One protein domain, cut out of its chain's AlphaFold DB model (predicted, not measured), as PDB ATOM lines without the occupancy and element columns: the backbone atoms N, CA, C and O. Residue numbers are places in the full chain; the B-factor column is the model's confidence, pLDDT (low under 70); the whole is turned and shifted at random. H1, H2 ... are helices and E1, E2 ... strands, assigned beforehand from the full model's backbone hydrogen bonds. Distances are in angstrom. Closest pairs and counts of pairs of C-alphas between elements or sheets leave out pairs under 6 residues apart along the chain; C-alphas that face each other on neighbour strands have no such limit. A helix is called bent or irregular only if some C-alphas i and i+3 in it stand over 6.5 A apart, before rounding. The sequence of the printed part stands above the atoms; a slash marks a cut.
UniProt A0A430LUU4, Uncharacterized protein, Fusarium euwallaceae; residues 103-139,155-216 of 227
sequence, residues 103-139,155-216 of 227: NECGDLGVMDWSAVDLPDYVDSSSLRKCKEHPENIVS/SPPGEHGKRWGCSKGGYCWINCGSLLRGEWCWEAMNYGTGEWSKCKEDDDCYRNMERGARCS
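What this domain is: This is residues 103 to 139 and 155 to 216 of the 227 residues of an uncharacterized protein of Fusarium euwallaceae (UniProt A0A430LUU4). Little regular structure is here: a small antiparallel sheet, the meander E1 E2 E3, each strand pairing with the one before, has H4 over one face, while H1, H2 and the long loop 109 to 133 lie towards one end. Named elements hold only 35 of 99 printed residues, mixed, in the order H1 H2 E1 E2 E3 H3 H4. The whole is compact, radius of gyration of the C-alphas 13.8 A, spanning 38 by 33 by 25 A.

Where its parts are: Find C-alpha 164 at (-42.309, -15.776, -27.947), where E1, residues 164 to 166, begins. E2 is residues 172 to 175; E3, 184 to 188, runs 12.7 A. H4, 202 to 210, runs 13.7 A to (-42.857, -16.049, -15.408). H3 is 189 to 192, H2 134 to 137, and H1 103 to 108, irregular: C-alphas 104 and 107 are 9.4 A apart.

How they stand to each other: In hairpin E1 and E2, find N 165 and O 173 at 2.9 A; in E2 and E3, N 185 and O 174 at 2.9 A. H4 is on the sheet, height 7.7 A, closest C-alphas Gly 165 and Asp 202, 4.3 A. H1 touches H2 at C-alphas Leu 108 and Pro 134, 7.0 A. O i to N i+4 pairs within range are 4 of 5 in H4 and 0 of 2 in H1, with 1 of 3 O i to N i+3.

The domain as a whole: Residues 140 to 154 are cut out, a C-alpha gap of 18.6 A. H1 to H2 is a long link. pLDDT is under 70 at 137 to 139, 155 to 161 and 180.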
ATOM      1  N   ASN A 103     -64.725 -37.721 -25.327       71.81
ATOM      2  CA  ASN A 103     -65.751 -36.825 -25.860       71.81
ATOM      3  C   ASN A 103     -65.443 -35.338 -25.616       71.81
ATOM      4  O   ASN A 103     -65.967 -34.499 -26.346       71.81
ATOM      5  N   GLU A 104     -64.589 -35.010 -24.641       85.56
ATOM      6  CA  GLU A 104     -64.138 -33.634 -24.388       85.56
ATOM      7  C   GLU A 104     -63.051 -33.220 -25.382       85.56
ATOM      8  O   GLU A 104     -63.023 -32.074 -25.829       85.56
ATOM      9  N   CYS A 105     -62.166 -34.153 -25.742       89.06
ATOM     10  CA  CYS A 105     -61.016 -33.868 -26.592       89.06
ATOM     11  C   CYS A 105     -61.268 -34.098 -28.085       89.06
ATOM     12  O   CYS A 105     -60.611 -33.458 -28.907       89.06
ATOM     13  N   GLY A 106     -62.214 -34.969 -28.459       88.50
ATOM     14  CA  GLY A 106     -62.545 -35.242 -29.859       88.50
ATOM     15  C   GLY A 106     -61.303 -35.591 -30.686       88.50
ATOM     16  O   GLY A 106     -60.498 -36.433 -30.287       88.50
ATOM     17  N   ASP A 107     -61.105 -34.893 -31.806       87.25
ATOM     18  CA  ASP A 107     -59.967 -35.109 -32.713       87.25
ATOM     19  C   ASP A 107     -58.598 -34.743 -32.106       87.25
ATOM     20  O   ASP A 107     -57.565 -35.132 -32.651       87.25
ATOM     21  N   LEU A 108     -58.555 -34.023 -30.975       87.69
ATOM     22  CA  LEU A 108     -57.295 -33.742 -30.275       87.69
ATOM     23  C   LEU A 108     -56.735 -34.971 -29.559       87.69
ATOM     24  O   LEU A 108     -55.555 -34.967 -29.212       87.69
ATOM     25  N   GLY A 109     -57.562 -35.992 -29.322       90.69
ATOM     26  CA  GLY A 109     -57.205 -37.170 -28.539       90.69
ATOM     27  C   GLY A 109     -56.985 -36.871 -27.052       90.69
ATOM     28  O   GLY A 109     -56.803 -35.726 -26.632       90.69
ATOM     29  N   VAL A 110     -56.997 -37.923 -26.239       92.00
ATOM     30  CA  VAL A 110     -56.724 -37.846 -24.798       92.00
ATOM     31  C   VAL A 110     -55.240 -38.090 -24.546       92.00
ATOM     32  O   VAL A 110     -54.634 -38.957 -25.171       92.00
ATOM     33  N   MET A 111     -54.656 -37.287 -23.660       91.38
ATOM     34  CA  MET A 111     -53.253 -37.374 -23.262       91.38
ATOM     35  C   MET A 111     -53.047 -38.538 -22.290       91.38
ATOM     36  O   MET A 111     -53.720 -38.612 -21.259       91.38
ATOM     37  N   ASP A 112     -52.089 -39.412 -22.598       91.31
ATOM     38  CA  ASP A 112     -51.668 -40.482 -21.696       91.31
ATOM     39  C   ASP A 112     -50.418 -40.063 -20.916       91.31
ATOM     40  O   ASP A 112     -49.279 -40.212 -21.361       91.31
ATOM     41  N   TRP A 113     -50.640 -39.542 -19.711       90.12
ATOM     42  CA  TRP A 113     -49.564 -39.133 -18.808       90.12
ATOM     43  C   TRP A 113     -48.830 -40.302 -18.148       90.12
ATOM     44  O   TRP A 113     -47.785 -40.079 -17.546       90.12
ATOM     45  N   SER A 114     -49.327 -41.537 -18.263       87.12
ATOM     46  CA  SER A 114     -48.623 -42.708 -17.725       87.12
ATOM     47  C   SER A 114     -47.405 -43.102 -18.566       87.12
ATOM     48  O   SER A 114     -46.491 -43.751 -18.062       87.12
ATOM     49  N   ALA A 115     -47.370 -42.669 -19.829       82.44
ATOM     50  CA  ALA A 115     -46.260 -42.887 -20.751       82.44
ATOM     51  C   ALA A 115     -45.162 -41.807 -20.664       82.44
ATOM     52  O   ALA A 115     -44.179 -41.874 -21.402       82.44
ATOM     53  N   VAL A 116     -45.333 -40.797 -19.804       82.31
ATOM     54  CA  VAL A 116     -44.450 -39.629 -19.694       82.31
ATOM     55  C   VAL A 116     -43.895 -39.552 -18.277       82.31
ATOM     56  O   VAL A 116     -44.655 -39.530 -17.312       82.31
ATOM     57  N   ASP A 117     -42.574 -39.445 -18.143       83.62
ATOM     58  CA  ASP A 117     -41.935 -39.251 -16.842       83.62
ATOM     59  C   ASP A 117     -42.239 -37.840 -16.309       83.62
ATOM     60  O   ASP A 117     -41.651 -36.842 -16.737       83.62
ATOM     61  N   LEU A 118     -43.196 -37.755 -15.383       84.94
ATOM     62  CA  LEU A 118     -43.570 -36.516 -14.710       84.94
ATOM     63  C   LEU A 118     -42.723 -36.309 -13.444       84.94
ATOM     64  O   LEU A 118     -42.610 -37.223 -12.630       84.94
ATOM     65  N   PRO A 119     -42.156 -35.111 -13.228       82.06
ATOM     66  CA  PRO A 119     -41.505 -34.780 -11.966       82.06
ATOM     67  C   PRO A 119     -42.493 -34.767 -10.787       82.06
ATOM     68  O   PRO A 119     -43.618 -34.293 -10.937       82.06
ATOM     69  N   ASP A 120     -42.032 -35.141  -9.589       84.81
ATOM     70  CA  ASP A 120     -42.855 -35.233  -8.363       84.81
ATOM     71  C   ASP A 120     -43.554 -33.924  -7.946       84.81
ATOM     72  O   ASP A 120     -44.488 -33.932  -7.145       84.81
ATOM     73  N   TYR A 121     -43.098 -32.775  -8.455       83.44
ATOM     74  CA  TYR A 121     -43.691 -31.469  -8.156       83.44
ATOM     75  C   TYR A 121     -44.897 -31.121  -9.043       83.44
ATOM     76  O   TYR A 121     -45.538 -30.094  -8.811       83.44
ATOM     77  N   VAL A 122     -45.192 -31.914 -10.079       86.31
ATOM     78  CA  VAL A 122     -46.329 -31.688 -10.976       86.31
ATOM     79  C   VAL A 122     -47.555 -32.401 -10.418       86.31
ATOM     80  O   VAL A 122     -47.589 -33.624 -10.312       86.31
ATOM     81  N   ASP A 123     -48.590 -31.633 -10.086       87.06
ATOM     82  CA  ASP A 123     -49.842 -32.204  -9.608       87.06
ATOM     83  C   ASP A 123     -50.657 -32.810 -10.759       87.06
ATOM     84  O   ASP A 123     -50.937 -32.146 -11.759       87.06
ATOM     85  N   SER A 124     -51.093 -34.057 -10.582       86.00
ATOM     86  CA  SER A 124     -51.882 -34.797 -11.572       86.00
ATOM     87  C   SER A 124     -53.202 -34.114 -11.947       86.00
ATOM     88  O   SER A 124     -53.651 -34.240 -13.084       86.00
ATOM     89  N   SER A 125     -53.807 -33.340 -11.035       88.12
ATOM     90  CA  SER A 125     -55.050 -32.610 -11.324       88.12
ATOM     91  C   SER A 125     -54.836 -31.381 -12.213       88.12
ATOM     92  O   SER A 125     -55.778 -30.868 -12.815       88.12
ATOM     93  N   SER A 126     -53.586 -30.930 -12.321       89.94
ATOM     94  CA  SER A 126     -53.177 -29.762 -13.099       89.94
ATOM     95  C   SER A 126     -52.746 -30.105 -14.530       89.94
ATOM     96  O   SER A 126     -52.397 -29.205 -15.298       89.94
ATOM     97  N   LEU A 127     -52.758 -31.394 -14.877       93.50
ATOM     98  CA  LEU A 127     -52.390 -31.910 -16.187       93.50
ATOM     99  C   LEU A 127     -53.500 -31.640 -17.204       93.50
ATOM    100  O   LEU A 127     -54.678 -31.878 -16.927       93.50
ATOM    101  N   ARG A 128     -53.133 -31.195 -18.411       93.69
ATOM    102  CA  ARG A 128     -54.128 -31.076 -19.487       93.69
ATOM    103  C   ARG A 128     -54.658 -32.451 -19.874       93.69
ATOM    104  O   ARG A 128     -53.918 -33.436 -19.929       93.69
ATOM    105  N   LYS A 129     -55.943 -32.488 -20.206       92.88
ATOM    106  CA  LYS A 129     -56.631 -33.711 -20.633       92.88
ATOM    107  C   LYS A 129     -56.388 -34.033 -22.102       92.88
ATOM    108  O   LYS A 129     -56.212 -35.194 -22.458       92.88
ATOM    109  N   CYS A 130     -56.403 -33.008 -22.951       93.12
ATOM    110  CA  CYS A 130     -56.331 -33.191 -24.394       93.12
ATOM    111  C   CYS A 130     -54.893 -33.189 -24.886       93.12
ATOM    112  O   CYS A 130     -54.061 -32.384 -24.456       93.12
ATOM    113  N   LYS A 131     -54.618 -34.127 -25.787       91.94
ATOM    114  CA  LYS A 131     -53.278 -34.449 -26.243       91.94
ATOM    115  C   LYS A 131     -52.731 -33.371 -27.161       91.94
ATOM    116  O   LYS A 131     -51.688 -32.791 -26.868       91.94
ATOM    117  N   GLU A 132     -53.444 -33.076 -28.241       91.94
ATOM    118  CA  GLU A 132     -52.999 -32.108 -29.238       91.94
ATOM    119  C   GLU A 132     -53.375 -30.659 -28.893       91.94
ATOM    120  O   GLU A 132     -54.335 -30.376 -28.169       91.94
ATOM    121  N   HIS A 133     -52.597 -29.717 -29.434       91.25
ATOM    122  CA  HIS A 133     -52.912 -28.292 -29.352       91.25
ATOM    123  C   HIS A 133     -54.186 -27.984 -30.163       91.25
ATOM    124  O   HIS A 133     -54.319 -28.501 -31.273       91.25
ATOM    125  N   PRO A 134     -55.102 -27.115 -29.696       88.94
ATOM    126  CA  PRO A 134     -56.351 -26.816 -30.406       88.94
ATOM    127  C   PRO A 134     -56.163 -26.276 -31.830       88.94
ATOM    128  O   PRO A 134     -56.993 -26.522 -32.701       88.94
ATOM    129  N   GLU A 135     -55.048 -25.595 -32.104       84.06
ATOM    130  CA  GLU A 135     -54.720 -25.135 -33.463       84.06
ATOM    131  C   GLU A 135     -54.118 -26.228 -34.368       84.06
ATOM    132  O   GLU A 135     -53.873 -25.974 -35.544       84.06
ATOM    133  N   ASN A 136     -53.929 -27.460 -33.877       70.88
ATOM    134  CA  ASN A 136     -53.456 -28.591 -34.686       70.88
ATOM    135  C   ASN A 136     -54.546 -29.134 -35.641       70.88
ATOM    136  O   ASN A 136     -54.240 -29.743 -36.660       70.88
ATOM    137  N   ILE A 137     -55.833 -28.879 -35.362       54.47
ATOM    138  CA  ILE A 137     -56.969 -29.378 -36.172       54.47
ATOM    139  C   ILE A 137     -57.159 -28.573 -37.473       54.47
ATOM    140  O   ILE A 137     -57.860 -29.000 -38.394       54.47
ATOM    141  N   VAL A 138     -56.490 -27.426 -37.625       50.28
ATOM    142  CA  VAL A 138     -56.632 -26.556 -38.802       50.28
ATOM    143  C   VAL A 138     -55.781 -27.053 -39.987       50.28
ATOM    144  O   VAL A 138     -54.926 -26.334 -40.494       50.28
ATOM    145  N   SER A 139     -56.017 -28.284 -40.458       42.84
ATOM    146  CA  SER A 139     -56.246 -28.628 -41.881       42.84
ATOM    147  C   SER A 139     -56.089 -30.119 -42.166       42.84
ATOM    148  O   SER A 139     -54.985 -30.660 -42.131       42.84
ATOM    149  N   SER A 155     -40.292 -20.811 -37.359       66.44
ATOM    150  CA  SER A 155     -40.779 -19.445 -37.176       66.44
ATOM    151  C   SER A 155     -40.351 -18.607 -38.389       66.44
ATOM    152  O   SER A 155     -39.161 -18.622 -38.740       66.44
ATOM    153  N   PRO A 156     -41.318 -18.006 -39.114       55.22
ATOM    154  CA  PRO A 156     -41.091 -17.469 -40.447       55.22
ATOM    155  C   PRO A 156     -39.976 -16.423 -40.428       55.22
ATOM    156  O   PRO A 156     -39.743 -15.790 -39.401       55.22
ATOM    157  N   PRO A 157     -39.293 -16.168 -41.554       47.16
ATOM    158  CA  PRO A 157     -38.034 -15.442 -41.520       47.16
ATOM    159  C   PRO A 157     -38.053 -13.997 -40.999       47.16
ATOM    160  O   PRO A 157     -37.009 -13.456 -40.638       47.16
ATOM    161  N   GLY A 158     -39.231 -13.374 -40.894       53.12
ATOM    162  CA  GLY A 158     -39.415 -12.081 -40.221       53.12
ATOM    163  C   GLY A 158     -39.500 -12.157 -38.689       53.12
ATOM    164  O   GLY A 158     -39.446 -11.127 -38.023       53.12
ATOM    165  N   GLU A 159     -39.617 -13.359 -38.125       59.69
ATOM    166  CA  GLU A 159     -39.774 -13.643 -36.696       59.69
ATOM    167  C   GLU A 159     -38.529 -14.291 -36.068       59.69
ATOM    168  O   GLU A 159     -38.526 -14.519 -34.862       59.69
ATOM    169  N   HIS A 160     -37.429 -14.480 -36.817       60.12
ATOM    170  CA  HIS A 160     -36.144 -15.056 -36.357       60.12
ATOM    171  C   HIS A 160     -35.471 -14.356 -35.147       60.12
ATOM    172  O   HIS A 160     -34.381 -14.738 -34.729       60.12
ATOM    173  N   GLY A 161     -36.089 -13.332 -34.560       63.41
ATOM    174  CA  GLY A 161     -35.658 -12.701 -33.311       63.41
ATOM    175  C   GLY A 161     -36.700 -12.724 -32.190       63.41
ATOM    176  O   GLY A 161     -36.372 -12.349 -31.063       63.41
ATOM    177  N   LYS A 162     -37.942 -13.142 -32.464       76.94
ATOM    178  CA  LYS A 162     -38.989 -13.222 -31.446       76.94
ATOM    179  C   LYS A 162     -38.766 -14.462 -30.591       76.94
ATOM    180  O   LYS A 162     -38.661 -15.582 -31.081       76.94
ATOM    181  N   ARG A 163     -38.674 -14.239 -29.283       85.19
ATOM    182  CA  ARG A 163     -38.504 -15.308 -28.292       85.19
ATOM    183  C   ARG A 163     -39.830 -15.975 -27.926       85.19
ATOM    184  O   ARG A 163     -39.809 -17.082 -27.410       85.19
ATOM    185  N   TRP A 164     -40.948 -15.313 -28.193       89.44
ATOM    186  CA  TRP A 164     -42.309 -15.776 -27.947       89.44
ATOM    187  C   TRP A 164     -43.276 -14.989 -28.834       89.44
ATOM    188  O   TRP A 164     -42.905 -13.948 -29.389       89.44
ATOM    189  N   GLY A 165     -44.518 -15.453 -28.928       89.38
ATOM    190  CA  GLY A 165     -45.572 -14.720 -29.610       89.38
ATOM    191  C   GLY A 165     -46.961 -15.286 -29.361       89.38
ATOM    192  O   GLY A 165     -47.131 -16.408 -28.882       89.38
ATOM    193  N   CYS A 166     -47.957 -14.475 -29.706       92.00
ATOM    194  CA  CYS A 166     -49.359 -14.834 -29.645       92.00
ATOM    195  C   CYS A 166     -49.867 -15.227 -31.033       92.00
ATOM    196  O   CYS A 166     -49.829 -14.447 -31.987       92.00
ATOM    197  N   SER A 167     -50.349 -16.460 -31.157       88.50
ATOM    198  CA  SER A 167     -51.018 -16.930 -32.371       88.50
ATOM    199  C   SER A 167     -52.347 -16.206 -32.596       88.50
ATOM    200  O   SER A 167     -52.941 -15.610 -31.694       88.50
ATOM    201  N   LYS A 168     -52.870 -16.305 -33.821       86.12
ATOM    202  CA  LYS A 168     -54.153 -15.687 -34.181       86.12
ATOM    203  C   LYS A 168     -55.347 -16.280 -33.426       86.12
ATOM    204  O   LYS A 168     -56.325 -15.563 -33.240       86.12
ATOM    205  N   GLY A 169     -55.296 -17.544 -32.997       86.38
ATOM    206  CA  GLY A 169     -56.333 -18.142 -32.148       86.38
ATOM    207  C   GLY A 169     -56.104 -17.917 -30.650       86.38
ATOM    208  O   GLY A 169     -56.818 -18.497 -29.825       86.38
ATOM    209  N   GLY A 170     -55.158 -17.045 -30.285       92.00
ATOM    210  CA  GLY A 170     -54.950 -16.593 -28.910       92.00
ATOM    211  C   GLY A 170     -54.209 -17.603 -28.042       92.00
ATOM    212  O   GLY A 170     -54.500 -17.711 -26.851       92.00
ATOM    213  N   TYR A 171     -53.291 -18.366 -28.632       93.31
ATOM    214  CA  TYR A 171     -52.401 -19.290 -27.931       93.31
ATOM    215  C   TYR A 171     -50.943 -18.861 -28.021       93.31
ATOM    216  O   TYR A 171     -50.487 -18.385 -29.065       93.31
ATOM    217  N   CYS A 172     -50.213 -19.076 -26.938       94.12
ATOM    218  CA  CYS A 172     -48.807 -18.726 -26.856       94.12
ATOM    219  C   CYS A 172     -47.904 -19.768 -27.505       94.12
ATOM    220  O   CYS A 172     -48.079 -20.974 -27.327       94.12
ATOM    221  N   TRP A 173     -46.879 -19.284 -28.193       92.00
ATOM    222  CA  TRP A 173     -45.744 -20.077 -28.636       92.00
ATOM    223  C   TRP A 173     -44.443 -19.435 -28.155       92.00
ATOM    224  O   TRP A 173     -44.369 -18.223 -27.942       92.00
ATOM    225  N   ILE A 174     -43.405 -20.253 -27.985       90.06
ATOM    226  CA  ILE A 174     -42.086 -19.814 -27.514       90.06
ATOM    227  C   ILE A 174     -41.016 -20.384 -28.445       90.06
ATOM    228  O   ILE A 174     -41.115 -21.528 -28.895       90.06
ATOM    229  N   ASN A 175     -39.970 -19.606 -28.718       88.69
ATOM    230  CA  ASN A 175     -38.758 -20.118 -29.343       88.69
ATOM    231  C   ASN A 175     -37.964 -20.949 -28.326       88.69
ATOM    232  O   ASN A 175     -37.679 -20.501 -27.217       88.69
ATOM    233  N   CYS A 176     -37.603 -22.164 -28.707       87.69
ATOM    234  CA  CYS A 176     -37.060 -23.161 -27.786       87.69
ATOM    235  C   CYS A 176     -35.694 -23.705 -28.208       87.69
ATOM    236  O   CYS A 176     -35.056 -24.428 -27.444       87.69
ATOM    237  N   GLY A 177     -35.253 -23.360 -29.415       78.12
ATOM    238  CA  GLY A 177     -33.977 -23.781 -29.965       78.12
ATOM    239  C   GLY A 177     -33.110 -22.589 -30.336       78.12
ATOM    240  O   GLY A 177     -33.093 -21.560 -29.659       78.12
ATOM    241  N   SER A 178     -32.345 -22.718 -31.416       74.19
ATOM    242  CA  SER A 178     -31.592 -21.564 -31.909       74.19
ATOM    243  C   SER A 178     -32.541 -20.590 -32.603       74.19
ATOM    244  O   SER A 178     -33.242 -20.976 -33.538       74.19
ATOM    245  N   LEU A 179     -32.496 -19.307 -32.229       71.31
ATOM    246  CA  LEU A 179     -33.238 -18.240 -32.919       71.31
ATOM    247  C   LEU A 179     -32.993 -18.253 -34.443       71.31
ATOM    248  O   LEU A 179     -33.910 -18.024 -35.225       71.31
ATOM    249  N   LEU A 180     -31.778 -18.626 -34.865       69.50
ATOM    250  CA  LEU A 180     -31.393 -18.744 -36.275       69.50
ATOM    251  C   LEU A 180     -32.049 -19.925 -37.002       69.50
ATOM    252  O   LEU A 180     -32.141 -19.909 -38.224       69.50
ATOM    253  N   ARG A 181     -32.462 -20.965 -36.270       73.38
ATOM    254  CA  ARG A 181     -33.154 -22.139 -36.821       73.38
ATOM    255  C   ARG A 181     -34.671 -21.988 -36.787       73.38
ATOM    256  O   ARG A 181     -35.357 -22.738 -37.465       73.38
ATOM    257  N   GLY A 182     -35.184 -21.022 -36.022       77.44
ATOM    258  CA  GLY A 182     -36.619 -20.767 -35.914       77.44
ATOM    259  C   GLY A 182     -37.391 -21.875 -35.192       77.44
ATOM    260  O   GLY A 182     -38.606 -21.931 -35.334       77.44
ATOM    261  N   GLU A 183     -36.712 -22.741 -34.435       84.56
ATOM    262  CA  GLU A 183     -37.343 -23.820 -33.666       84.56
ATOM    263  C   GLU A 183     -38.250 -23.236 -32.578       84.56
ATOM    264  O   GLU A 183     -37.828 -22.387 -31.783       84.56
ATOM    265  N   TRP A 184     -39.491 -23.709 -32.518       88.56
ATOM    266  CA  TRP A 184     -40.476 -23.226 -31.560       88.56
ATOM    267  C   TRP A 184     -41.330 -24.370 -31.009       88.56
ATOM    268  O   TRP A 184     -41.247 -25.522 -31.440       88.56
ATOM    269  N   CYS A 185     -42.109 -24.054 -29.986       91.69
ATOM    270  CA  CYS A 185     -43.016 -24.977 -29.325       91.69
ATOM    271  C   CYS A 185     -44.289 -24.236 -28.902       91.69
ATOM    272  O   CYS A 185     -44.252 -23.039 -28.594       91.69
ATOM    273  N   TRP A 186     -45.411 -24.951 -28.841       93.25
ATOM    274  CA  TRP A 186     -46.598 -24.441 -28.159       93.25
ATOM    275  C   TRP A 186     -46.341 -24.363 -26.659       93.25
ATOM    276  O   TRP A 186     -45.775 -25.291 -26.069       93.25
ATOM    277  N   GLU A 187     -46.773 -23.267 -26.049       94.50
ATOM    278  CA  GLU A 187     -46.626 -23.028 -24.623       94.50
ATOM    279  C   GLU A 187     -47.775 -23.667 -23.837       94.50
ATOM    280  O   GLU A 187     -48.953 -23.516 -24.174       94.50
ATOM    281  N   ALA A 188     -47.435 -24.337 -22.742       96.31
ATOM    282  CA  ALA A 188     -48.393 -24.848 -21.774       96.31
ATOM    283  C   ALA A 188     -47.997 -24.437 -20.352       96.31
ATOM    284  O   ALA A 188     -46.815 -24.299 -20.020       96.31
ATOM    285  N   MET A 189     -49.010 -24.245 -19.512       95.50
ATOM    286  CA  MET A 189     -48.862 -23.948 -18.088       95.50
ATOM    287  C   MET A 189     -48.249 -25.141 -17.336       95.50
ATOM    288  O   MET A 189     -47.999 -26.199 -17.914       95.50
ATOM    289  N   ASN A 190     -48.001 -24.975 -16.034       94.06
ATOM    290  CA  ASN A 190     -47.478 -26.032 -15.157       94.06
ATOM    291  C   ASN A 190     -46.210 -26.685 -15.722       94.06
ATOM    292  O   ASN A 190     -46.106 -27.900 -15.834       94.06
ATOM    293  N   TYR A 191     -45.243 -25.864 -16.126       92.88
ATOM    294  CA  TYR A 191     -43.974 -26.309 -16.700       92.88
ATOM    295  C   TYR A 191     -44.126 -27.154 -17.974       92.88
ATOM    296  O   TYR A 191     -43.263 -27.973 -18.277       92.88
ATOM    297  N   GLY A 192     -45.193 -26.926 -18.746       94.00
ATOM    298  CA  GLY A 192     -45.430 -27.587 -20.027       94.00
ATOM    299  C   GLY A 192     -46.404 -28.768 -19.968       94.00
ATOM    300  O   GLY A 192     -46.702 -29.360 -21.010       94.00
ATOM    301  N   THR A 193     -46.915 -29.129 -18.789       94.81
ATOM    302  CA  THR A 193     -47.820 -30.280 -18.612       94.81
ATOM    303  C   THR A 193     -49.285 -29.881 -18.456       94.81
ATOM    304  O   THR A 193     -50.184 -30.692 -18.669       94.81
ATOM    305  N   GLY A 194     -49.538 -28.621 -18.117       94.50
ATOM    306  CA  GLY A 194     -50.875 -28.104 -17.888       94.50
ATOM    307  C   GLY A 194     -51.579 -27.656 -19.155       94.50
ATOM    308  O   GLY A 194     -51.191 -27.996 -20.277       94.50
ATOM    309  N   GLU A 195     -52.635 -26.878 -18.939       94.94
ATOM    310  CA  GLU A 195     -53.438 -26.270 -19.994       94.94
ATOM    311  C   GLU A 195     -52.600 -25.425 -20.955       94.94
ATOM    312  O   GLU A 195     -51.598 -24.806 -20.579       94.94
ATOM    313  N   TRP A 196     -53.046 -25.379 -22.208       95.19
ATOM    314  CA  TRP A 196     -52.433 -24.558 -23.244       95.19
ATOM    315  C   TRP A 196     -52.494 -23.078 -22.868       95.19
ATOM    316  O   TRP A 196     -53.549 -22.551 -22.504       95.19
ATOM    317  N   SER A 197     -51.353 -22.405 -22.962       96.19
ATOM    318  CA  SER A 197     -51.216 -21.017 -22.541       96.19
ATOM    319  C   SER A 197     -51.926 -20.077 -23.517       96.19
ATOM    320  O   SER A 197     -51.843 -20.230 -24.738       96.19
ATOM    321  N   LYS A 198     -52.662 -19.113 -22.960       96.12
ATOM    322  CA  LYS A 198     -53.536 -18.189 -23.691       96.12
ATOM    323  C   LYS A 198     -52.981 -16.773 -23.689       96.12
ATOM    324  O   LYS A 198     -52.405 -16.329 -22.698       96.12
ATOM    325  N   CYS A 199     -53.252 -16.046 -24.766       95.75
ATOM    326  CA  CYS A 199     -52.816 -14.666 -24.947       95.75
ATOM    327  C   CYS A 199     -53.831 -13.826 -25.719       95.75
ATOM    328  O   CYS A 199     -54.674 -14.333 -26.463       95.75
ATOM    329  N   LYS A 200     -53.712 -12.513 -25.539       95.81
ATOM    330  CA  LYS A 200     -54.281 -11.478 -26.407       95.81
ATOM    331  C   LYS A 200     -53.185 -10.769 -27.201       95.81
ATOM    332  O   LYS A 200     -53.437 -10.332 -28.318       95.81
ATOM    333  N   GLU A 201     -51.994 -10.661 -26.622       94.06
ATOM    334  CA  GLU A 201     -50.806 -10.042 -27.211       94.06
ATOM    335  C   GLU A 201     -49.547 -10.867 -26.911       94.06
ATOM    336  O   GLU A 201     -49.555 -11.714 -26.018       94.06
ATOM    337  N   ASP A 202     -48.455 -10.616 -27.639       90.56
ATOM    338  CA  ASP A 202     -47.198 -11.367 -27.487       90.56
ATOM    339  C   ASP A 202     -46.676 -11.337 -26.036       90.56
ATOM    340  O   ASP A 202     -46.244 -12.361 -25.508       90.56
ATOM    341  N   ASP A 203     -46.768 -10.194 -25.352       93.62
ATOM    342  CA  ASP A 203     -46.248 -10.030 -23.988       93.62
ATOM    343  C   ASP A 203     -47.008 -10.841 -22.926       93.62
ATOM    344  O   ASP A 203     -46.469 -11.093 -21.845       93.62
ATOM    345  N   ASP A 204     -48.230 -11.305 -23.211       95.88
ATOM    346  CA  ASP A 204     -48.918 -12.254 -22.328       95.88
ATOM    347  C   ASP A 204     -48.129 -13.559 -22.199       95.88
ATOM    348  O   ASP A 204     -48.028 -14.109 -21.105       95.88
ATOM    349  N   CYS A 205     -47.510 -14.014 -23.288       94.38
ATOM    350  CA  CYS A 205     -46.733 -15.251 -23.318       94.38
ATOM    351  C   CYS A 205     -45.452 -15.126 -22.495       94.38
ATOM    352  O   CYS A 205     -45.098 -16.018 -21.726       94.38
ATOM    353  N   TYR A 206     -44.814 -13.954 -22.534       92.81
ATOM    354  CA  TYR A 206     -43.722 -13.649 -21.616       92.81
ATOM    355  C   TYR A 206     -44.152 -13.737 -20.146       92.81
ATOM    356  O   TYR A 206     -43.518 -14.423 -19.343       92.81
ATOM    357  N   ARG A 207     -45.272 -13.099 -19.790       95.00
ATOM    358  CA  ARG A 207     -45.801 -13.117 -18.415       95.00
ATOM    359  C   ARG A 207     -46.229 -14.516 -17.971       95.00
ATOM    360  O   ARG A 207     -46.089 -14.863 -16.799       95.00
ATOM    361  N   ASN A 208     -46.742 -15.335 -18.881       95.50
ATOM    362  CA  ASN A 208     -47.111 -16.714 -18.585       95.50
ATOM    363  C   ASN A 208     -45.866 -17.570 -18.311       95.50
ATOM    364  O   ASN A 208     -45.874 -18.367 -17.370       95.50
ATOM    365  N   MET A 209     -44.752 -17.333 -19.011       92.12
ATOM    366  CA  MET A 209     -43.472 -17.977 -18.697       92.12
ATOM    367  C   MET A 209     -42.947 -17.644 -17.295       92.12
ATOM    368  O   MET A 209     -42.343 -18.511 -16.655       92.12
ATOM    369  N   GLU A 210     -43.177 -16.427 -16.796       93.31
ATOM    370  CA  GLU A 210     -42.857 -16.049 -15.408       93.31
ATOM    371  C   GLU A 210     -43.749 -16.780 -14.391       93.31
ATOM    372  O   GLU A 210     -43.342 -17.021 -13.256       93.31
ATOM    373  N   ARG A 211     -44.941 -17.209 -14.815       94.19
ATOM    374  CA  ARG A 211     -45.896 -18.013 -14.032       94.19
ATOM    375  C   ARG A 211     -45.708 -19.520 -14.213       94.19
ATOM    376  O   ARG A 211     -46.575 -20.301 -13.830       94.19
ATOM    377  N   GLY A 212     -44.581 -19.931 -14.789       92.75
ATOM    378  CA  GLY A 212     -44.221 -21.336 -14.948       92.75
ATOM    379  C   GLY A 212     -44.682 -21.965 -16.257       92.75
ATOM    380  O   GLY A 212     -44.571 -23.178 -16.398       92.75
ATOM    381  N   ALA A 213     -45.166 -21.194 -17.230       95.06
ATOM    382  CA  ALA A 213     -45.415 -21.734 -18.559       95.06
ATOM    383  C   ALA A 213     -44.100 -22.041 -19.294       95.06
ATOM    384  O   ALA A 213     -43.088 -21.339 -19.158       95.06
ATOM    385  N   ARG A 214     -44.087 -23.140 -20.042       94.50
ATOM    386  CA  ARG A 214     -42.917 -23.643 -20.774       94.50
ATOM    387  C   ARG A 214     -43.370 -24.306 -22.067       94.50
ATOM    388  O   ARG A 214     -44.569 -24.441 -22.313       94.50
ATOM    389  N   CYS A 215     -42.408 -24.747 -22.878       93.75
ATOM    390  CA  CYS A 215     -42.716 -25.651 -23.976       93.75
ATOM    391  C   CYS A 215     -43.537 -26.827 -23.476       93.75
ATOM    392  O   CYS A 215     -43.163 -27.485 -22.506       93.75
ATOM    393  N   SER A 216     -44.637 -27.082 -24.166       93.38
ATOM    394  CA  SER A 216     -45.462 -28.243 -23.902       93.38
ATOM    395  C   SER A 216     -44.667 -29.534 -24.039       93.38
ATOM    396  O   SER A 216     -43.864 -29.708 -24.957       93.38
TER     397      SER A 216